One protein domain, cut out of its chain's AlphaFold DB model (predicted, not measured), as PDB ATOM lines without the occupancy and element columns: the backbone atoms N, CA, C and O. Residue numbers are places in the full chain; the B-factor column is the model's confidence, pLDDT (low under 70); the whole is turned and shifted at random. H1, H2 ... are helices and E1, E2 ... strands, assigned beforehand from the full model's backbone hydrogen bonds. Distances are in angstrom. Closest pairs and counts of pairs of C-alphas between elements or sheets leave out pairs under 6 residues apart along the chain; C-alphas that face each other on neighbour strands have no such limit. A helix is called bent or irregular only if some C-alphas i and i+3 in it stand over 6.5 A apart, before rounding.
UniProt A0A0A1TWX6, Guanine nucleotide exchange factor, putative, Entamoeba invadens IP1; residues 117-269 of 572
ATOM      1  N   HIS A 117      -4.282 -16.444  55.026       86.69
ATOM      2  CA  HIS A 117      -3.202 -17.344  55.465       86.69
ATOM      3  C   HIS A 117      -3.576 -18.833  55.365       86.69
ATOM      4  O   HIS A 117      -2.723 -19.665  55.049       86.69
ATOM      5  N   ASP A 118      -4.857 -19.153  55.554       88.81
ATOM      6  CA  ASP A 118      -5.449 -20.493  55.505       88.81
ATOM      7  C   ASP A 118      -5.273 -21.200  54.146       88.81
ATOM      8  O   ASP A 118      -5.304 -22.436  54.062       88.81
ATOM      9  N   LEU A 119      -5.043 -20.429  53.077       88.62
ATOM     10  CA  LEU A 119      -4.709 -20.934  51.743       88.62
ATOM     11  C   LEU A 119      -3.437 -21.793  51.748       88.62
ATOM     12  O   LEU A 119      -3.334 -22.748  50.978       88.62
ATOM     13  N   PHE A 120      -2.474 -21.465  52.613       92.31
ATOM     14  CA  PHE A 120      -1.171 -22.129  52.678       92.31
ATOM     15  C   PHE A 120      -1.132 -23.266  53.713       92.31
ATOM     16  O   PHE A 120      -0.212 -24.074  53.708       92.31
ATOM     17  N   GLU A 121      -2.134 -23.386  54.581       87.81
ATOM     18  CA  GLU A 121      -2.133 -24.354  55.693       87.81
ATOM     19  C   GLU A 121      -2.690 -25.736  55.313       87.81
ATOM     20  O   GLU A 121      -2.840 -26.620  56.158       87.81
ATOM     21  N   LYS A 122      -2.994 -25.958  54.029       89.69
ATOM     22  CA  LYS A 122      -3.496 -27.249  53.540       89.69
ATOM     23  C   LYS A 122      -2.444 -28.355  53.729       89.69
ATOM     24  O   LYS A 122      -1.256 -28.089  53.531       89.69
ATOM     25  N   PRO A 123      -2.839 -29.594  54.077       91.00
ATOM     26  CA  PRO A 123      -1.898 -30.681  54.340       91.00
ATOM     27  C   PRO A 123      -1.167 -31.151  53.074       91.00
ATOM     28  O   PRO A 123      -1.617 -30.928  51.950       91.00
ATOM     29  N   ASP A 124      -0.053 -31.856  53.260       91.12
ATOM     30  CA  ASP A 124       0.666 -32.546  52.181       91.12
ATOM     31  C   ASP A 124      -0.076 -33.852  51.827       91.12
ATOM     32  O   ASP A 124       0.356 -34.946  52.188       91.12
ATOM     33  N   SER A 125      -1.234 -33.741  51.164       90.88
ATOM     34  CA  SER A 125      -2.011 -34.877  50.643       90.88
ATOM     35  C   SER A 125      -2.056 -34.867  49.116       90.88
ATOM     36  O   SER A 125      -1.816 -33.834  48.489       90.88
ATOM     37  N   SER A 126      -2.430 -35.997  48.509       87.12
ATOM     38  CA  SER A 126      -2.600 -36.128  47.053       87.12
ATOM     39  C   SER A 126      -3.596 -35.135  46.449       87.12
ATOM     40  O   SER A 126      -3.528 -34.867  45.252       87.12
ATOM     41  N   ASP A 127      -4.488 -34.570  47.267       86.81
ATOM     42  CA  ASP A 127      -5.464 -33.561  46.845       86.81
ATOM     43  C   ASP A 127      -4.825 -32.178  46.641       86.81
ATOM     44  O   ASP A 127      -5.393 -31.330  45.952       86.81
ATOM     45  N   PHE A 128      -3.642 -31.945  47.225       88.81
ATOM     46  CA  PHE A 128      -2.937 -30.660  47.187       88.81
ATOM     47  C   PHE A 128      -1.544 -30.737  46.566       88.81
ATOM     48  O   PHE A 128      -1.106 -29.757  45.966       88.81
ATOM     49  N   VAL A 129      -0.835 -31.859  46.709       91.31
ATOM     50  CA  VAL A 129       0.508 -32.063  46.158       91.31
ATOM     51  C   VAL A 129       0.838 -33.543  45.966       91.31
ATOM     52  O   VAL A 129       0.546 -34.396  46.800       91.31
ATOM     53  N   THR A 130       1.525 -33.843  44.871       90.56
ATOM     54  CA  THR A 130       2.157 -35.136  44.618       90.56
ATOM     55  C   THR A 130       3.638 -34.946  44.318       90.56
ATOM     56  O   THR A 130       4.060 -33.938  43.743       90.56
ATOM     57  N   PHE A 131       4.440 -35.936  44.707       89.00
ATOM     58  CA  PHE A 131       5.879 -35.941  44.483       89.00
ATOM     59  C   PHE A 131       6.285 -37.133  43.626       89.00
ATOM     60  O   PHE A 131       5.730 -38.220  43.763       89.00
ATOM     61  N   THR A 132       7.307 -36.938  42.801       85.81
ATOM     62  CA  THR A 132       7.958 -37.998  42.030       85.81
ATOM     63  C   THR A 132       9.439 -38.101  42.396       85.81
ATOM     64  O   THR A 132      10.047 -37.150  42.898       85.81
ATOM     65  N   SER A 133      10.022 -39.271  42.154       79.06
ATOM     66  CA  SER A 133      11.455 -39.532  42.272       79.06
ATOM     67  C   SER A 133      11.922 -40.124  40.947       79.06
ATOM     68  O   SER A 133      11.718 -41.309  40.683       79.06
ATOM     69  N   GLU A 134      12.487 -39.290  40.077       65.88
ATOM     70  CA  GLU A 134      13.037 -39.737  38.795       65.88
ATOM     71  C   GLU A 134      14.528 -40.060  38.910       65.88
ATOM     72  O   GLU A 134      15.257 -39.464  39.704       65.88
ATOM     73  N   LYS A 135      15.004 -41.008  38.091       56.44
ATOM     74  CA  LYS A 135      16.434 -41.328  38.005       56.44
ATOM     75  C   LYS A 135      17.217 -40.076  37.596       56.44
ATOM     76  O   LYS A 135      16.930 -39.512  36.547       56.44
ATOM     77  N   GLY A 136      18.216 -39.701  38.395       58.88
ATOM     78  CA  GLY A 136      19.046 -38.507  38.179       58.88
ATOM     79  C   GLY A 136      18.801 -37.379  39.186       58.88
ATOM     80  O   GLY A 136      19.550 -36.412  39.183       58.88
ATOM     81  N   TRP A 137      17.808 -37.510  40.071       60.34
ATOM     82  CA  TRP A 137      17.516 -36.518  41.105       60.34
ATOM     83  C   TRP A 137      17.659 -37.124  42.501       60.34
ATOM     84  O   TRP A 137      17.038 -38.144  42.804       60.34
ATOM     85  N   ASP A 138      18.452 -36.477  43.355       62.62
ATOM     86  CA  ASP A 138      18.718 -36.935  44.728       62.62
ATOM     87  C   ASP A 138      17.563 -36.625  45.704       62.62
ATOM     88  O   ASP A 138      17.524 -37.151  46.816       62.62
ATOM     89  N   THR A 139      16.596 -35.797  45.291       71.88
ATOM     90  CA  THR A 139      15.478 -35.319  46.121       71.88
ATOM     91  C   THR A 139      14.119 -35.568  45.460       71.88
ATOM     92  O   THR A 139      13.999 -35.674  44.239       71.88
ATOM     93  N   LYS A 140      13.052 -35.622  46.270       78.94
ATOM     94  CA  LYS A 140      11.667 -35.656  45.767       78.94
ATOM     95  C   LYS A 140      11.342 -34.367  45.005       78.94
ATOM     96  O   LYS A 140      11.635 -33.277  45.486       78.94
ATOM     97  N   ILE A 141      10.690 -34.494  43.852       86.06
ATOM     98  CA  ILE A 141      10.307 -33.374  42.982       86.06
ATOM     99  C   ILE A 141       8.793 -33.204  43.009       86.06
ATOM    100  O   ILE A 141       8.068 -34.194  42.930       86.06
ATOM    101  N   ILE A 142       8.307 -31.962  43.057       88.69
ATOM    102  CA  ILE A 142       6.876 -31.658  42.920       88.69
ATOM    103  C   ILE A 142       6.413 -32.072  41.516       88.69
ATOM    104  O   ILE A 142       6.828 -31.483  40.515       88.69
ATOM    105  N   GLN A 143       5.547 -33.082  41.439       88.12
ATOM    106  CA  GLN A 143       4.970 -33.542  40.178       88.12
ATOM    107  C   GLN A 143       3.726 -32.722  39.841       88.12
ATOM    108  O   GLN A 143       3.665 -32.078  38.790       88.12
ATOM    109  N   THR A 144       2.754 -32.710  40.753       89.25
ATOM    110  CA  THR A 144       1.571 -31.855  40.677       89.25
ATOM    111  C   THR A 144       1.325 -31.164  42.009       89.25
ATOM    112  O   THR A 144       1.659 -31.715  43.052       89.25
ATOM    113  N   ALA A 145       0.762 -29.959  41.996       91.19
ATOM    114  CA  ALA A 145       0.302 -29.291  43.212       91.19
ATOM    115  C   ALA A 145      -0.766 -28.243  42.896       91.19
ATOM    116  O   ALA A 145      -0.853 -27.775  41.757       91.19
ATOM    117  N   THR A 146      -1.555 -27.833  43.888       91.00
ATOM    118  CA  THR A 146      -2.308 -26.580  43.765       91.00
ATOM    119  C   THR A 146      -1.343 -25.401  43.743       91.00
ATOM    120  O   THR A 146      -0.172 -25.499  44.127       91.00
ATOM    121  N   TYR A 147      -1.837 -24.267  43.263       89.94
ATOM    122  CA  TYR A 147      -1.030 -23.071  43.114       89.94
ATOM    123  C   TYR A 147      -0.492 -22.566  44.461       89.94
ATOM    124  O   TYR A 147       0.705 -22.326  44.611       89.94
ATOM    125  N   GLU A 148      -1.366 -22.499  45.459       92.56
ATOM    126  CA  GLU A 148      -1.079 -22.085  46.831       92.56
ATOM    127  C   GLU A 148      -0.094 -23.045  47.491       92.56
ATOM    128  O   GLU A 148       0.883 -22.614  48.109       92.56
ATOM    129  N   LYS A 149      -0.305 -24.353  47.298       93.31
ATOM    130  CA  LYS A 149       0.536 -25.378  47.907       93.31
ATOM    131  C   LYS A 149       1.956 -25.356  47.357       93.31
ATOM    132  O   LYS A 149       2.912 -25.521  48.110       93.31
ATOM    133  N   MET A 150       2.114 -25.091  46.063       93.06
ATOM    134  CA  MET A 150       3.434 -24.921  45.465       93.06
ATOM    135  C   MET A 150       4.181 -23.724  46.068       93.06
ATOM    136  O   MET A 150       5.334 -23.882  46.464       93.06
ATOM    137  N   ILE A 151       3.532 -22.560  46.197       94.38
ATOM    138  CA  ILE A 151       4.148 -21.362  46.797       94.38
ATOM    139  C   ILE A 151       4.554 -21.620  48.249       94.38
ATOM    140  O   ILE A 151       5.631 -21.210  48.691       94.38
ATOM    141  N   GLU A 152       3.708 -22.330  48.988       94.19
ATOM    142  CA  GLU A 152       3.999 -22.730  50.354       94.19
ATOM    143  C   GLU A 152       5.263 -23.592  50.434       94.19
ATOM    144  O   GLU A 152       6.193 -23.212  51.145       94.19
ATOM    145  N   ILE A 153       5.347 -24.661  49.633       91.69
ATOM    146  CA  ILE A 153       6.485 -25.589  49.608       91.69
ATOM    147  C   ILE A 153       7.789 -24.876  49.234       91.69
ATOM    148  O   ILE A 153       8.769 -24.994  49.966       91.69
ATOM    149  N   ILE A 154       7.823 -24.089  48.150       90.75
ATOM    150  CA  ILE A 154       9.076 -23.446  47.700       90.75
ATOM    151  C   ILE A 154       9.615 -22.408  48.695       90.75
ATOM    152  O   ILE A 154      10.794 -22.047  48.648       90.75
ATOM    153  N   THR A 155       8.754 -21.912  49.589       92.44
ATOM    154  CA  THR A 155       9.109 -20.936  50.624       92.44
ATOM    155  C   THR A 155       9.392 -21.567  51.989       92.44
ATOM    156  O   THR A 155       9.868 -20.852  52.873       92.44
ATOM    157  N   ARG A 156       9.183 -22.881  52.177       89.19
ATOM    158  CA  ARG A 156       9.546 -23.578  53.425       89.19
ATOM    159  C   ARG A 156      11.047 -23.562  53.655       89.19
ATOM    160  O   ARG A 156      11.819 -23.573  52.700       89.19
ATOM    161  N   GLN A 157      11.486 -23.590  54.910       85.81
ATOM    162  CA  GLN A 157      12.912 -23.615  55.245       85.81
ATOM    163  C   GLN A 157      13.615 -24.888  54.736       85.81
ATOM    164  O   GLN A 157      14.730 -24.789  54.227       85.81
ATOM    165  N   ASP A 158      12.940 -26.033  54.813       84.62
ATOM    166  CA  ASP A 158      13.420 -27.380  54.472       84.62
ATOM    167  C   ASP A 158      13.344 -27.725  52.975       84.62
ATOM    168  O   ASP A 158      13.746 -28.811  52.573       84.62
ATOM    169  N   PHE A 159      12.852 -26.821  52.125       84.50
ATOM    170  CA  PHE A 159      12.812 -27.065  50.686       84.50
ATOM    171  C   PHE A 159      14.214 -26.993  50.063       84.50
ATOM    172  O   PHE A 159      14.815 -25.912  49.997       84.50
ATOM    173  N   GLU A 160      14.703 -28.145  49.597       77.81
ATOM    174  CA  GLU A 160      16.071 -28.351  49.093       77.81
ATOM    175  C   GLU A 160      16.226 -28.119  47.582       77.81
ATOM    176  O   GLU A 160      17.329 -27.847  47.108       77.81
ATOM    177  N   ASP A 161      15.137 -28.179  46.809       79.88
ATOM    178  CA  ASP A 161      15.171 -28.056  45.348       79.88
ATOM    179  C   ASP A 161      15.293 -26.589  44.905       79.88
ATOM    180  O   ASP A 161      14.358 -25.949  44.415       79.88
ATOM    181  N   SER A 162      16.497 -26.040  45.060       72.50
ATOM    182  CA  SER A 162      16.822 -24.669  44.656       72.50
ATOM    183  C   SER A 162      16.611 -24.418  43.161       72.50
ATOM    184  O   SER A 162      16.460 -23.270  42.742       72.50
ATOM    185  N   TYR A 163      16.602 -25.478  42.349       79.81
ATOM    186  CA  TYR A 163      16.471 -25.391  40.901       79.81
ATOM    187  C   TYR A 163      15.039 -25.084  40.458       79.81
ATOM    188  O   TYR A 163      14.820 -24.355  39.488       79.81
ATOM    189  N   PHE A 164      14.050 -25.604  41.185       84.75
ATOM    190  CA  PHE A 164      12.646 -25.425  40.838       84.75
ATOM    191  C   PHE A 164      12.216 -23.956  40.824       84.75
ATOM    192  O   PHE A 164      11.497 -23.538  39.918       84.75
ATOM    193  N   ALA A 165      12.710 -23.158  41.774       84.38
ATOM    194  CA  ALA A 165      12.475 -21.717  41.814       84.38
ATOM    195  C   ALA A 165      12.951 -21.021  40.526       84.38
ATOM    196  O   ALA A 165      12.253 -20.170  39.977       84.38
ATOM    197  N   GLU A 166      14.109 -21.413  39.994       84.94
ATOM    198  CA  GLU A 166      14.609 -20.861  38.735       84.94
ATOM    199  C   GLU A 166      13.759 -21.300  37.542       84.94
ATOM    200  O   GLU A 166      13.411 -20.467  36.710       84.94
ATOM    201  N   CYS A 167      13.353 -22.571  37.472       88.50
ATOM    202  CA  CYS A 167      12.437 -23.025  36.422       88.50
ATOM    203  C   CYS A 167      11.090 -22.305  36.466       88.50
ATOM    204  O   CYS A 167      10.540 -21.972  35.417       88.50
ATOM    205  N   LEU A 168      10.561 -22.058  37.665       90.69
ATOM    206  CA  LEU A 168       9.282 -21.386  37.854       90.69
ATOM    207  C   LEU A 168       9.296 -19.977  37.249       90.69
ATOM    208  O   LEU A 168       8.334 -19.601  36.589       90.69
ATOM    209  N   ILE A 169      10.399 -19.233  37.388       92.06
ATOM    210  CA  ILE A 169      10.569 -17.898  36.785       92.06
ATOM    211  C   ILE A 169      10.343 -17.929  35.269       92.06
ATOM    212  O   ILE A 169       9.718 -17.035  34.700       92.06
ATOM    213  N   PHE A 170      10.832 -18.962  34.592       89.44
ATOM    214  CA  PHE A 170      10.679 -19.080  33.146       89.44
ATOM    215  C   PHE A 170       9.350 -19.736  32.744       89.44
ATOM    216  O   PHE A 170       8.798 -19.397  31.700       89.44
ATOM    217  N   GLY A 171       8.817 -20.637  33.572       88.00
ATOM    218  CA  GLY A 171       7.645 -21.453  33.262       88.00
ATOM    219  C   GLY A 171       6.303 -20.959  33.813       88.00
ATOM    220  O   GLY A 171       5.281 -21.504  33.415       88.00
ATOM    221  N   TYR A 172       6.244 -19.959  34.704       89.19
ATOM    222  CA  TYR A 172       4.986 -19.608  35.391       89.19
ATOM    223  C   TYR A 172       3.844 -19.236  34.435       89.19
ATOM    224  O   TYR A 172       2.684 -19.559  34.691       89.19
ATOM    225  N   SER A 173       4.164 -18.602  33.303       86.88
ATOM    226  CA  SER A 173       3.172 -18.139  32.328       86.88
ATOM    227  C   SER A 173       2.444 -19.272  31.602       86.88
ATOM    228  O   SER A 173       1.527 -19.007  30.829       86.88
ATOM    229  N   THR A 174       2.810 -20.533  31.850       82.56
ATOM    230  CA  THR A 174       2.032 -21.687  31.384       82.56
ATOM    231  C   THR A 174       0.801 -21.969  32.248       82.56
ATOM    232  O   THR A 174      -0.043 -22.749  31.819       82.56
ATOM    233  N   PHE A 175       0.697 -21.407  33.459       84.31
ATOM    234  CA  PHE A 175      -0.412 -21.707  34.379       84.31
ATOM    235  C   PHE A 175      -0.941 -20.508  35.180       84.31
ATOM    236  O   PHE A 175      -2.043 -20.593  35.721       84.31
ATOM    237  N   THR A 176      -0.191 -19.409  35.283       89.38
ATOM    238  CA  THR A 176      -0.602 -18.190  36.000       89.38
ATOM    239  C   THR A 176      -0.077 -16.935  35.300       89.38
ATOM    240  O   THR A 176       0.718 -17.017  34.364       89.38
ATOM    241  N   THR A 177      -0.506 -15.754  35.739       91.25
ATOM    242  CA  THR A 177       0.052 -14.471  35.286       91.25
ATOM    243  C   THR A 177       1.115 -13.969  36.260       91.25
ATOM    244  O   THR A 177       1.177 -14.403  37.411       91.25
ATOM    245  N   LYS A 178       1.958 -13.030  35.819       93.06
ATOM    246  CA  LYS A 178       2.969 -12.419  36.696       93.06
ATOM    247  C   LYS A 178       2.335 -11.623  37.832       93.06
ATOM    248  O   LYS A 178       2.847 -11.647  38.945       93.06
ATOM    249  N   GLU A 179       1.198 -10.984  37.572       94.81
ATOM    250  CA  GLU A 179       0.438 -10.236  38.568       94.81
ATOM    251  C   GLU A 179      -0.106 -11.184  39.640       94.81
ATOM    252  O   GLU A 179       0.128 -10.961  40.824       94.81
ATOM    253  N   SER A 180      -0.728 -12.292  39.223       94.00
ATOM    254  CA  SER A 180      -1.237 -13.324  40.130       94.00
ATOM    255  C   SER A 180      -0.112 -13.999  40.926       94.00
ATOM    256  O   SER A 180      -0.284 -14.301  42.109       94.00
ATOM    257  N   LEU A 181       1.059 -14.223  40.311       95.62
ATOM    258  CA  LEU A 181       2.248 -14.749  40.995       95.62
ATOM    259  C   LEU A 181       2.786 -13.780  42.037       95.62
ATOM    260  O   LEU A 181       3.111 -14.190  43.148       95.62
ATOM    261  N   MET A 182       2.824 -12.493  41.721       96.38
ATOM    262  CA  MET A 182       3.224 -11.480  42.686       96.38
ATOM    263  C   MET A 182       2.226 -11.364  43.848       96.38
ATOM    264  O   MET A 182       2.637 -11.231  44.999       96.38
ATOM    265  N   ASP A 183       0.925 -11.469  43.573       95.50
ATOM    266  CA  ASP A 183      -0.122 -11.383  44.597       95.50
ATOM    267  C   ASP A 183      -0.053 -12.526  45.606       95.50
ATOM    268  O   ASP A 183      -0.077 -12.287  46.814       95.50
ATOM    269  N   ILE A 184       0.093 -13.766  45.140       95.62
ATOM    270  CA  ILE A 184       0.193 -14.910  46.051       95.62
ATOM    271  C   ILE A 184       1.498 -14.896  46.859       95.62
ATOM    272  O   ILE A 184       1.491 -15.253  48.038       95.62
ATOM    273  N   LEU A 185       2.605 -14.428  46.266       96.25
ATOM    274  CA  LEU A 185       3.868 -14.225  46.979       96.25
ATOM    275  C   LEU A 185       3.726 -13.140  48.050       96.25
ATOM    276  O   LEU A 185       4.223 -13.322  49.156       96.25
ATOM    277  N   THR A 186       3.007 -12.053  47.755       95.75
ATOM    278  CA  THR A 186       2.734 -10.975  48.720       95.75
ATOM    279  C   THR A 186       1.953 -11.506  49.920       95.75
ATOM    280  O   THR A 186       2.383 -11.305  51.051       95.75
ATOM    281  N   LYS A 187       0.874 -12.272  49.693       95.44
ATOM    282  CA  LYS A 187       0.100 -12.912  50.774       95.44
ATOM    283  C   LYS A 187       0.964 -13.837  51.635       95.44
ATOM    284  O   LYS A 187       0.852 -13.854  52.857       95.44
ATOM    285  N   ARG A 188       1.881 -14.586  51.008       95.69
ATOM    286  CA  ARG A 188       2.781 -15.515  51.709       95.69
ATOM    287  C   ARG A 188       3.792 -14.810  52.629       95.69
ATOM    288  O   ARG A 188       4.339 -15.470  53.508       95.69
ATOM    289  N   MET A 189       4.030 -13.503  52.482       94.75
ATOM    290  CA  MET A 189       4.966 -12.741  53.330       94.75
ATOM    291  C   MET A 189       4.515 -12.604  54.794       94.75
ATOM    292  O   MET A 189       5.365 -12.326  55.648       94.75
ATOM    293  N   SER A 190       3.223 -12.799  55.084       93.94
ATOM    294  CA  SER A 190       2.634 -12.627  56.421       93.94
ATOM    295  C   SER A 190       1.860 -13.879  56.878       93.94
ATOM    296  O   SER A 190       0.632 -13.847  56.973       93.94
ATOM    297  N   PRO A 191       2.549 -15.009  57.145       94.06
ATOM    298  CA  PRO A 191       1.921 -16.247  57.616       94.06
ATOM    299  C   PRO A 191       1.311 -16.121  59.023       94.06
ATOM    300  O   PRO A 191       1.752 -15.312  59.839       94.06
ATOM    301  N   GLN A 192       0.343 -16.974  59.349       93.00
ATOM    302  CA  GLN A 192      -0.190 -17.086  60.708       93.00
ATOM    303  C   GLN A 192       0.819 -17.768  61.641       93.00
ATOM    304  O   GLN A 192       1.472 -18.748  61.276       93.00
ATOM    305  N   LYS A 193       0.941 -17.251  62.871       92.94
ATOM    306  CA  LYS A 193       1.725 -17.895  63.928       92.94
ATOM    307  C   LYS A 193       0.974 -19.131  64.433       92.94
ATOM    308  O   LYS A 193      -0.167 -18.973  64.875       92.94
ATOM    309  N   PRO A 194       1.596 -20.324  64.460       91.06
ATOM    310  CA  PRO A 194       0.994 -21.490  65.097       91.06
ATOM    311  C   PRO A 194       0.721 -21.235  66.587       91.06
ATOM    312  O   PRO A 194       1.550 -20.644  67.287       91.06
ATOM    313  N   GLU A 195      -0.418 -21.713  67.097       88.56
ATOM    314  CA  GLU A 195      -0.855 -21.456  68.482       88.56
ATOM    315  C   GLU A 195       0.213 -21.833  69.519       88.56
ATOM    316  O   GLU A 195       0.485 -21.071  70.441       88.56
ATOM    317  N   LYS A 196       0.873 -22.979  69.318       91.25
ATOM    318  CA  LYS A 196       1.848 -23.564  70.254       91.25
ATOM    319  C   LYS A 196       3.295 -23.102  70.042       91.25
ATOM    320  O   LYS A 196       4.194 -23.653  70.666       91.25
ATOM    321  N   MET A 197       3.538 -22.171  69.120       93.19
ATOM    322  CA  MET A 197       4.887 -21.710  68.787       93.19
ATOM    323  C   MET A 197       5.182 -20.365  69.452       93.19
ATOM    324  O   MET A 197       4.404 -19.417  69.311       93.19
ATOM    325  N   ASP A 198       6.328 -20.277  70.126       93.88
ATOM    326  CA  ASP A 198       6.826 -19.029  70.710       93.88
ATOM    327  C   ASP A 198       7.112 -17.985  69.623       93.88
ATOM    328  O   ASP A 198       7.616 -18.319  68.545       93.88
ATOM    329  N   TRP A 199       6.837 -16.709  69.918       91.50
ATOM    330  CA  TRP A 199       6.996 -15.605  68.964       91.50
ATOM    331  C   TRP A 199       8.411 -15.525  68.381       91.50
ATOM    332  O   TRP A 199       8.588 -15.470  67.166       91.50
ATOM    333  N   GLU A 200       9.437 -15.590  69.230       90.00
ATOM    334  CA  GLU A 200      10.825 -15.531  68.766       90.00
ATOM    335  C   GLU A 200      11.188 -16.683  67.831       90.00
ATOM    336  O   GLU A 200      11.914 -16.486  66.852       90.00
ATOM    337  N   VAL A 201      10.694 -17.886  68.137       91.25
ATOM    338  CA  VAL A 201      10.929 -19.075  67.319       91.25
ATOM    339  C   VAL A 201      10.239 -18.892  65.975       91.25
ATOM    340  O   VAL A 201      10.898 -19.028  64.949       91.25
ATOM    341  N   PHE A 202       8.970 -18.481  65.970       92.50
ATOM    342  CA  PHE A 202       8.218 -18.188  64.751       92.50
ATOM    343  C   PHE A 202       8.924 -17.156  63.863       92.50
ATOM    344  O   PHE A 202       9.109 -17.392  62.665       92.50
ATOM    345  N   VAL A 203       9.385 -16.042  64.439       90.81
ATOM    346  CA  VAL A 203      10.107 -15.008  63.687       90.81
ATOM    347  C   VAL A 203      11.380 -15.585  63.061       90.81
ATOM    348  O   VAL A 203      11.606 -15.424  61.859       90.81
ATOM    349  N   LYS A 204      12.201 -16.291  63.849       89.31
ATOM    350  CA  LYS A 204      13.519 -16.790  63.420       89.31
ATOM    351  C   LYS A 204      13.438 -17.955  62.426       89.31
ATOM    352  O   LYS A 204      14.263 -18.007  61.514       89.31
ATOM    353  N   THR A 205      12.487 -18.878  62.582       90.00
ATOM    354  CA  THR A 205      12.440 -20.144  61.819       90.00
ATOM    355  C   THR A 205      11.361 -20.184  60.737       90.00
ATOM    356  O   THR A 205      11.480 -20.963  59.796       90.00
ATOM    357  N   VAL A 206      10.341 -19.323  60.805       91.19
ATOM    358  CA  VAL A 206       9.242 -19.300  59.823       91.19
ATOM    359  C   VAL A 206       9.231 -17.984  59.053       91.19
ATOM    360  O   VAL A 206       9.465 -17.972  57.842       91.19
ATOM    361  N   LEU A 207       9.020 -16.863  59.746       92.50
ATOM    362  CA  LEU A 207       8.783 -15.566  59.108       92.50
ATOM    363  C   LEU A 207      10.000 -15.071  58.314       92.50
ATOM    364  O   LEU A 207       9.893 -14.759  57.126       92.50
ATOM    365  N   VAL A 208      11.172 -15.015  58.955       91.50
ATOM    366  CA  VAL A 208      12.405 -14.518  58.327       91.50
ATOM    367  C   VAL A 208      12.825 -15.386  57.133       91.50
ATOM    368  O   VAL A 208      13.122 -14.805  56.080       91.50
ATOM    369  N   PRO A 209      12.835 -16.734  57.218       91.94
ATOM    370  CA  PRO A 209      13.122 -17.589  56.067       91.94
ATOM    371  C   PRO A 209      12.155 -17.392  54.898       91.94
ATOM    372  O   PRO A 209      12.626 -17.204  53.776       91.94
ATOM    373  N   ILE A 210      10.838 -17.351  55.145       94.25
ATOM    374  CA  ILE A 210       9.831 -17.152  54.091       94.25
ATOM    375  C   ILE A 210      10.052 -15.810  53.389       94.25
ATOM    376  O   ILE A 210      10.265 -15.779  52.173       94.25
ATOM    377  N   ARG A 211      10.091 -14.703  54.148       94.38
ATOM    378  CA  ARG A 211      10.286 -13.356  53.587       94.38
ATOM    379  C   ARG A 211      11.608 -13.253  52.814       94.38
ATOM    380  O   ARG A 211      11.652 -12.675  51.732       94.38
ATOM    381  N   THR A 212      12.683 -13.859  53.325       92.12
ATOM    382  CA  THR A 212      13.996 -13.865  52.654       92.12
ATOM    383  C   THR A 212      13.978 -14.685  51.356       92.12
ATOM    384  O   THR A 212      14.529 -14.238  50.348       92.12
ATOM    385  N   LYS A 213      13.345 -15.869  51.340       92.50
ATOM    386  CA  LYS A 213      13.224 -16.699  50.128       92.50
ATOM    387  C   LYS A 213      12.409 -15.991  49.045       92.50
ATOM    388  O   LYS A 213      12.837 -15.997  47.893       92.50
ATOM    389  N   ILE A 214      11.313 -15.323  49.407       95.38
ATOM    390  CA  ILE A 214      10.477 -14.566  48.462       95.38
ATOM    391  C   ILE A 214      11.251 -13.393  47.852       95.38
ATOM    392  O   ILE A 214      11.297 -13.264  46.629       95.38
ATOM    393  N   VAL A 215      11.927 -12.572  48.662       95.06
ATOM    394  CA  VAL A 215      12.735 -11.450  48.144       95.06
ATOM    395  C   VAL A 215      13.857 -11.949  47.230       95.06
ATOM    396  O   VAL A 215      14.087 -11.383  46.160       95.06
ATOM    397  N   ASN A 216      14.522 -13.051  47.593       92.81
ATOM    398  CA  ASN A 216      15.536 -13.669  46.740       92.81
ATOM    399  C   ASN A 216      14.953 -14.209  45.428       92.81
ATOM    400  O   ASN A 216      15.574 -14.028  44.380       92.81
ATOM    401  N   PHE A 217      13.773 -14.834  45.472       94.25
ATOM    402  CA  PHE A 217      13.053 -15.286  44.286       94.25
ATOM    403  C   PHE A 217      12.744 -14.111  43.356       94.25
ATOM    404  O   PHE A 217      13.095 -14.165  42.181       94.25
ATOM    405  N   ILE A 218      12.182 -13.016  43.881       95.69
ATOM    406  CA  ILE A 218      11.845 -11.816  43.101       95.69
ATOM    407  C   ILE A 218      13.099 -11.172  42.511       95.69
ATOM    408  O   ILE A 218      13.097 -10.790  41.343       95.69
ATOM    409  N   ARG A 219      14.201 -11.098  43.265       94.25
ATOM    410  CA  ARG A 219      15.486 -10.605  42.746       94.25
ATOM    411  C   ARG A 219      15.972 -11.440  41.559       94.25
ATOM    412  O   ARG A 219      16.398 -10.879  40.548       94.25
ATOM    413  N   THR A 220      15.902 -12.767  41.666       92.06
ATOM    414  CA  THR A 220      16.271 -13.687  40.580       92.06
ATOM    415  C   THR A 220      15.300 -13.576  39.402       92.06
ATOM    416  O   THR A 220      15.738 -13.558  38.254       92.06
ATOM    417  N   TRP A 221      14.002 -13.416  39.662       93.50
ATOM    418  CA  TRP A 221      12.989 -13.192  38.632       93.50
ATOM    419  C   TRP A 221      13.273 -11.901  37.861       93.50
ATOM    420  O   TRP A 221      13.394 -11.934  36.639       93.50
ATOM    421  N   ALA A 222      13.508 -10.792  38.558       92.62
ATOM    422  CA  ALA A 222      13.843  -9.506  37.957       92.62
ATOM    423  C   ALA A 222      15.162  -9.544  37.171       92.62
ATOM    424  O   ALA A 222      15.269  -8.893  36.134       92.62
ATOM    425  N   LYS A 223      16.151 -10.329  37.621       89.00
ATOM    426  CA  LYS A 223      17.405 -10.551  36.881       89.00
ATOM    427  C   LYS A 223      17.151 -11.166  35.503       89.00
ATOM    428  O   LYS A 223      17.721 -10.704  34.522       89.00
ATOM    429  N   TRP A 224      16.345 -12.225  35.442       87.00
ATOM    430  CA  TRP A 224      16.181 -13.024  34.224       87.00
ATOM    431  C   TRP A 224      15.024 -12.573  33.331       87.00
ATOM    432  O   TRP A 224      15.089 -12.759  32.120       87.00
ATOM    433  N   ARG A 225      13.982 -11.968  33.908       87.31
ATOM    434  CA  ARG A 225      12.801 -11.455  33.200       87.31
ATOM    435  C   ARG A 225      12.476 -10.031  33.632       87.31
ATOM    436  O   ARG A 225      11.381  -9.724  34.089       87.31
ATOM    437  N   CYS A 226      13.447  -9.138  33.478       88.50
ATOM    438  CA  CYS A 226      13.298  -7.729  33.836       88.50
ATOM    439  C   CYS A 226      12.046  -7.075  33.219       88.50
ATOM    440  O   CYS A 226      11.376  -6.308  33.907       88.50
ATOM    441  N   ALA A 227      11.675  -7.440  31.986       88.06
ATOM    442  CA  ALA A 227      10.478  -6.954  31.294       88.06
ATOM    443  C   ALA A 227       9.173  -7.129  32.100       88.06
ATOM    444  O   ALA A 227       8.255  -6.314  31.973       88.06
ATOM    445  N   ASP A 228       9.088  -8.135  32.979       91.19
ATOM    446  CA  ASP A 228       7.910  -8.365  33.821       91.19
ATOM    447  C   ASP A 228       7.667  -7.253  34.846       91.19
ATOM    448  O   ASP A 228       6.530  -7.045  35.259       91.19
ATOM    449  N   PHE A 229       8.704  -6.495  35.201       92.81
ATOM    450  CA  PHE A 229       8.693  -5.495  36.272       92.81
ATOM    451  C   PHE A 229       8.613  -4.049  35.769       92.81
ATOM    452  O   PHE A 229       8.781  -3.099  36.539       92.81
ATOM    453  N   MET A 230       8.401  -3.867  34.465       88.50
ATOM    454  CA  MET A 230       8.492  -2.549  33.829       88.50
ATOM    455  C   MET A 230       7.182  -1.767  33.868       88.50
ATOM    456  O   MET A 230       7.204  -0.553  33.687       88.50
ATOM    457  N   ASN A 231       6.055  -2.430  34.136       90.12
ATOM    458  CA  ASN A 231       4.782  -1.746  34.340       90.12
ATOM    459  C   ASN A 231       4.635  -1.236  35.788       90.12
ATOM    460  O   ASN A 231       5.217  -1.785  36.726       90.12
ATOM    461  N   GLU A 232       3.845  -0.174  35.960       91.00
ATOM    462  CA  GLU A 232       3.661   0.515  37.244       91.00
ATOM    463  C   GLU A 232       3.028  -0.388  38.313       91.00
ATOM    464  O   GLU A 232       3.494  -0.423  39.449       91.00
ATOM    465  N   ASN A 233       2.036  -1.198  37.932       93.88
ATOM    466  CA  ASN A 233       1.375  -2.143  38.834       93.88
ATOM    467  C   ASN A 233       2.375  -3.122  39.480       93.88
ATOM    468  O   ASN A 233       2.391  -3.300  40.695       93.88
ATOM    469  N   MET A 234       3.255  -3.723  38.676       94.44
ATOM    470  CA  MET A 234       4.290  -4.638  39.156       94.44
ATOM    471  C   MET A 234       5.348  -3.917  39.993       94.44
ATOM    472  O   MET A 234       5.807  -4.487  40.980       94.44
ATOM    473  N   SER A 235       5.699  -2.670  39.656       92.00
ATOM    474  CA  SER A 235       6.578  -1.847  40.501       92.00
ATOM    475  C   SER A 235       5.999  -1.677  41.900       92.00
ATOM    476  O   SER A 235       6.665  -2.009  42.874       92.00
ATOM    477  N   ASN A 236       4.741  -1.241  41.989       94.06
ATOM    478  CA  ASN A 236       4.079  -0.961  43.260       94.06
ATOM    479  C   ASN A 236       3.973  -2.223  44.129       94.06
ATOM    480  O   ASN A 236       4.188  -2.166  45.339       94.06
ATOM    481  N   LYS A 237       3.703  -3.386  43.516       95.50
ATOM    482  CA  LYS A 237       3.697  -4.673  44.230       95.50
ATOM    483  C   LYS A 237       5.085  -5.044  44.771       95.50
ATOM    484  O   LYS A 237       5.184  -5.529  45.896       95.50
ATOM    485  N   VAL A 238       6.158  -4.799  44.012       95.88
ATOM    486  CA  VAL A 238       7.533  -5.030  44.492       95.88
ATOM    487  C   VAL A 238       7.898  -4.072  45.622       95.88
ATOM    488  O   VAL A 238       8.459  -4.519  46.619       95.88
ATOM    489  N   ASP A 239       7.548  -2.792  45.505       95.25
ATOM    490  CA  ASP A 239       7.810  -1.794  46.545       95.25
ATOM    491  C   ASP A 239       7.086  -2.153  47.856       95.25
ATOM    492  O   ASP A 239       7.687  -2.071  48.926       95.25
ATOM    493  N   ASN A 240       5.855  -2.677  47.780       95.69
ATOM    494  CA  ASN A 240       5.141  -3.217  48.942       95.69
ATOM    495  C   ASN A 240       5.895  -4.391  49.600       95.69
ATOM    496  O   ASN A 240       6.105  -4.405  50.810       95.69
ATOM    497  N   ILE A 241       6.375  -5.363  48.816       96.31
ATOM    498  CA  ILE A 241       7.162  -6.489  49.351       96.31
ATOM    499  C   ILE A 241       8.472  -6.011  49.990       96.31
ATOM    500  O   ILE A 241       8.864  -6.525  51.041       96.31
ATOM    501  N   ILE A 242       9.156  -5.041  49.377       95.81
ATOM    502  CA  ILE A 242      10.378  -4.439  49.929       95.81
ATOM    503  C   ILE A 242      10.067  -3.755  51.263       95.81
ATOM    504  O   ILE A 242      10.813  -3.952  52.224       95.81
ATOM    505  N   GLN A 243       8.952  -3.025  51.345       94.62
ATOM    506  CA  GLN A 243       8.501  -2.377  52.572       94.62
ATOM    507  C   GLN A 243       8.237  -3.403  53.682       94.62
ATOM    508  O   GLN A 243       8.802  -3.273  54.766       94.62
ATOM    509  N   ILE A 244       7.490  -4.474  53.401       92.81
ATOM    510  CA  ILE A 244       7.240  -5.565  54.364       92.81
ATOM    511  C   ILE A 244       8.559  -6.234  54.798       92.81
ATOM    512  O   ILE A 244       8.750  -6.600  55.958       92.81
ATOM    513  N   HIS A 245       9.512  -6.416  53.880       93.00
ATOM    514  CA  HIS A 245      10.812  -7.001  54.216       93.00
ATOM    515  C   HIS A 245      11.683  -6.072  55.077       93.00
ATOM    516  O   HIS A 245      12.498  -6.558  55.867       93.00
ATOM    517  N   SER A 246      11.509  -4.754  54.950       92.38
ATOM    518  CA  SER A 246      12.283  -3.767  55.707       92.38
ATOM    519  C   SER A 246      12.053  -3.859  57.218       92.38
ATOM    520  O   SER A 246      12.990  -3.607  57.963       92.38
ATOM    521  N   GLU A 247      10.882  -4.345  57.649       90.25
ATOM    522  CA  GLU A 247      10.528  -4.569  59.062       90.25
ATOM    523  C   GLU A 247      11.447  -5.578  59.772       90.25
ATOM    524  O   GLU A 247      11.595  -5.523  60.985       90.25
ATOM    525  N   ILE A 248      12.041  -6.524  59.029       87.56
ATOM    526  CA  ILE A 248      12.948  -7.545  59.590       87.56
ATOM    527  C   ILE A 248      14.407  -7.359  59.165       87.56
ATOM    528  O   ILE A 248      15.316  -7.796  59.872       87.56
ATOM    529  N   LYS A 249      14.643  -6.804  57.968       90.12
ATOM    530  CA  LYS A 249      15.963  -6.711  57.323       90.12
ATOM    531  C   LYS A 249      16.079  -5.421  56.491       90.12
ATOM    532  O   LYS A 249      16.164  -5.494  55.257       90.12
ATOM    533  N   PRO A 250      16.154  -4.239  57.130       90.50
ATOM    534  CA  PRO A 250      16.126  -2.946  56.439       90.50
ATOM    535  C   PRO A 250      17.274  -2.776  55.434       90.50
ATOM    536  O   PRO A 250      17.063  -2.312  54.317       90.50
ATOM    537  N   GLN A 251      18.481  -3.246  55.767       89.94
ATOM    538  CA  GLN A 251      19.638  -3.162  54.865       89.94
ATOM    539  C   GLN A 251      19.450  -3.988  53.579       89.94
ATOM    540  O   GLN A 251      19.802  -3.540  52.487       89.94
ATOM    541  N   THR A 252      18.877  -5.194  53.686       91.00
ATOM    542  CA  THR A 252      18.622  -6.057  52.515       91.00
ATOM    543  C   THR A 252      17.476  -5.507  51.666       91.00
ATOM    544  O   THR A 252      17.552  -5.546  50.436       91.00
ATOM    545  N   ALA A 253      16.446  -4.943  52.303       93.81
ATOM    546  CA  ALA A 253      15.367  -4.240  51.618       93.81
ATOM    547  C   ALA A 253      15.896  -3.029  50.825       93.81
ATOM    548  O   ALA A 253      15.588  -2.890  49.641       93.81
ATOM    549  N   GLN A 254      16.776  -2.222  51.427       93.94
ATOM    550  CA  GLN A 254      17.414  -1.091  50.752       93.94
ATOM    551  C   GLN A 254      18.243  -1.540  49.539       93.94
ATOM    552  O   GLN A 254      18.092  -0.988  48.449       93.94
ATOM    553  N   PHE A 255      19.051  -2.597  49.688       95.12
ATOM    554  CA  PHE A 255      19.793  -3.183  48.566       95.12
ATOM    555  C   PHE A 255      18.863  -3.614  47.422       95.12
ATOM    556  O   PHE A 255      19.171  -3.379  46.252       95.12
ATOM    557  N   MET A 256      17.726  -4.237  47.746       95.25
ATOM    558  CA  MET A 256      16.737  -4.646  46.749       95.25
ATOM    559  C   MET A 256      16.109  -3.435  46.042       95.25
ATOM    560  O   MET A 256      15.983  -3.452  44.818       95.25
ATOM    561  N   SER A 257      15.788  -2.362  46.773       96.19
ATOM    562  CA  SER A 257      15.289  -1.107  46.186       96.19
ATOM    563  C   SER A 257      16.292  -0.516  45.190       96.19
ATOM    564  O   SER A 257      15.947  -0.218  44.043       96.19
ATOM    565  N   ASP A 258      17.565  -0.422  45.580       95.94
ATOM    566  CA  ASP A 258      18.624   0.109  44.718       95.94
ATOM    567  C   ASP A 258      18.885  -0.789  43.501       95.94
ATOM    568  O   ASP A 258      19.131  -0.295  42.396       95.94
ATOM    569  N   TYR A 259      18.791  -2.109  43.678       95.75
ATOM    570  CA  TYR A 259      18.869  -3.077  42.588       95.75
ATOM    571  C   TYR A 259      17.746  -2.865  41.564       95.75
ATOM    572  O   TYR A 259      18.033  -2.754  40.372       95.75
ATOM    573  N   MET A 260      16.491  -2.743  42.007       94.81
ATOM    574  CA  MET A 260      15.344  -2.530  41.114       94.81
ATOM    575  C   MET A 260      15.433  -1.194  40.366       94.81
ATOM    576  O   MET A 260      15.169  -1.144  39.162       94.81
ATOM    577  N   LYS A 261      15.891  -0.124  41.032       92.56
ATOM    578  CA  LYS A 261      16.161   1.172  40.383       92.56
ATOM    579  C   LYS A 261      17.208   1.037  39.275       92.56
ATOM    580  O   LYS A 261      16.974   1.482  38.152       92.56
ATOM    581  N   LYS A 262      18.341   0.378  39.556       93.38
ATOM    582  CA  LYS A 262      19.399   0.120  38.559       93.38
ATOM    583  C   LYS A 262      18.899  -0.739  37.399       93.38
ATOM    584  O   LYS A 262      19.222  -0.452  36.248       93.38
ATOM    585  N   LEU A 263      18.105  -1.769  37.690       91.38
ATOM    586  CA  LEU A 263      17.520  -2.656  36.685       91.38
ATOM    587  C   LEU A 263      16.634  -1.878  35.706       91.38
ATOM    588  O   LEU A 263      16.784  -2.037  34.499       91.38
ATOM    589  N   ARG A 264      15.765  -0.994  36.213       88.94
ATOM    590  CA  ARG A 264      14.891  -0.152  35.384       88.94
ATOM    591  C   ARG A 264      15.690   0.774  34.466       88.94
ATOM    592  O   ARG A 264      15.385   0.852  33.282       88.94
ATOM    593  N   VAL A 265      16.738   1.415  34.988       88.69
ATOM    594  CA  VAL A 265      17.634   2.272  34.186       88.69
ATOM    595  C   VAL A 265      18.376   1.469  33.118       88.69
ATOM    596  O   VAL A 265      18.587   1.960  32.016       88.69
ATOM    597  N   ASN A 266      18.789   0.237  33.419       86.06
ATOM    598  CA  ASN A 266      19.469  -0.609  32.442       86.06
ATOM    599  C   ASN A 266      18.517  -1.170  31.380       86.06
ATOM    600  O   ASN A 266      18.930  -1.313  30.238       86.06
ATOM    601  N   TYR A 267      17.261  -1.453  31.726       83.44
ATOM    602  CA  TYR A 267      16.274  -1.973  30.779       83.44
ATOM    603  C   TYR A 267      15.874  -0.959  29.705       83.44
ATOM    604  O   TYR A 267      15.598  -1.336  28.571       83.44
ATOM    605  N   THR A 268      15.844   0.331  30.045       81.75
ATOM    606  CA  THR A 268      15.535   1.389  29.072       81.75
ATOM    607  C   THR A 268      16.701   1.697  28.136       81.75
ATOM    608  O   THR A 268      16.514   2.420  27.155       81.75
ATOM    609  N   LYS A 269      17.901   1.159  28.401       83.81
ATOM    610  CA  LYS A 269      19.025   1.290  27.474       83.81
ATOM    611  C   LYS A 269      18.738   0.477  26.210       83.81
ATOM    612  O   LYS A 269      18.258  -0.652  26.305       83.81
TER     613      LYS A 269
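AT A GLANCE: This is residues 117 to 269 of the 572 residues of the protein "Guanine nucleotide exchange factor, putative" of Entamoeba invadens IP1 (UniProt A0A0A1TWX6). Four helices, H3, H4, H6 and H7, stand side by side in an up-and-down bundle, H1 lies across H3 and H4, and beyond H1 the small strand hairpin E1 E2 makes the end of the domain away from H7. H2 slants past the last part of H4, the short H5 lies at that same end of the bundle, and residues 195 to 200, at the opposite end, stick out. The printed part has 153 residues, with two named strands followed by seven named helices, E1 E2 H1 H2 H3 H4 H5 H6 H7; the two strands are antiparallel and the class is mostly helix. The whole is compact, with a radius of gyration of the C-alphas of 16.1 A and spans of 46 by 39 by 25 A.

HOW THE PARTS SIT: Residues 117 to 128 hold no named element, and their C-alphas lie 13 to 23 A from the mean of all C-alphas. E1, residues 129 to 132, and E2, residues 141 to 145, form an antiparallel hairpin, in which N 130 and O 144 are 2.8 A apart and N 132 and O 141 are 2.9 A apart, both within hydrogen-bond range. The closest C-alphas of E1 and H1, residues 147 to 155, are those of Val 129 and Lys 149, 6.9 A apart. H2, residues 162 to 174, is close to H1 but not clearly touching, with the C-alphas of Ile 154 and Ala 165 closest at 7.0 A. H3, residues 178 to 188, touches H1 at a steep tilt of 62 degrees, closest at the C-alphas of Ile 151 and Leu 185, 7.1 A. H4, residues 199 to 224, is the hub, touching four other helices. It touches H1 with residues 209 to 214 alone, about perpendicular at 76 degrees; the closest C-alphas are those of Thr 155 and Ile 210, 5.2 A. It touches H2 at a steep tilt of 59 degrees, closest at the C-alphas of Ile 169 and Trp 221, 5.6 A. H5, residues 226 to 229, leads by a tight link to H6, residues 232 to 246. H6 touches H3, the same way at a shallow tilt of 20 degrees, closest at the C-alphas of Thr 186 and Ile 241, 6.3 A. H6 also touches H4, opposite ways at a shallow tilt of 33 degrees, only just short of steep; the C-alphas of Arg 211 and His 245 are closest, 6.4 A apart. H7, residues 250 to 267, forms a helical hairpin with H6, with 10 pairs of C-alphas within 8 A, closest at Ser 246 and Ala 253, 5.1 A. H7 touches H4 at a shallow tilt of 11 degrees, closest at the C-alphas of Arg 219 and Met 256, 7.3 A, and touches H5, closest at the C-alphas of Cys 226 and Tyr 267, 7.2 A. H3 and H7 are apart. Every O i to N i+4 pair is within hydrogen-bond range in H1, H3, H6 and H7, against 5 of 9 in H2 and 19 of 22 in H4; H5 is too short for such a pair.

IN THESE COORDINATES: E1 begins at C-alpha 129, (0.508, -32.063, 46.158). H4 is the longest helix, 36.0 A from C-alpha 199 at (6.996, -15.605, 68.964) to C-alpha 224. H7 measures 25.7 A and ends at C-alpha 267, (16.274, -1.973, 30.779); H6 measures 20.8 A, H2 20.1 A and H3 15.3 A. H2 is irregular, with C-alphas 170 and 173 7.6 A apart, and H4 is only just irregular, with C-alphas 205 and 208 6.6 A apart.

THE WHOLE: The two C-alphas farthest apart are those of Lys 196 and Lys 269, 52.4 A. The printed part has no cut and no long link. The mean pLDDT of the printed part is 89.6, and residues 134 to 138 are under 70.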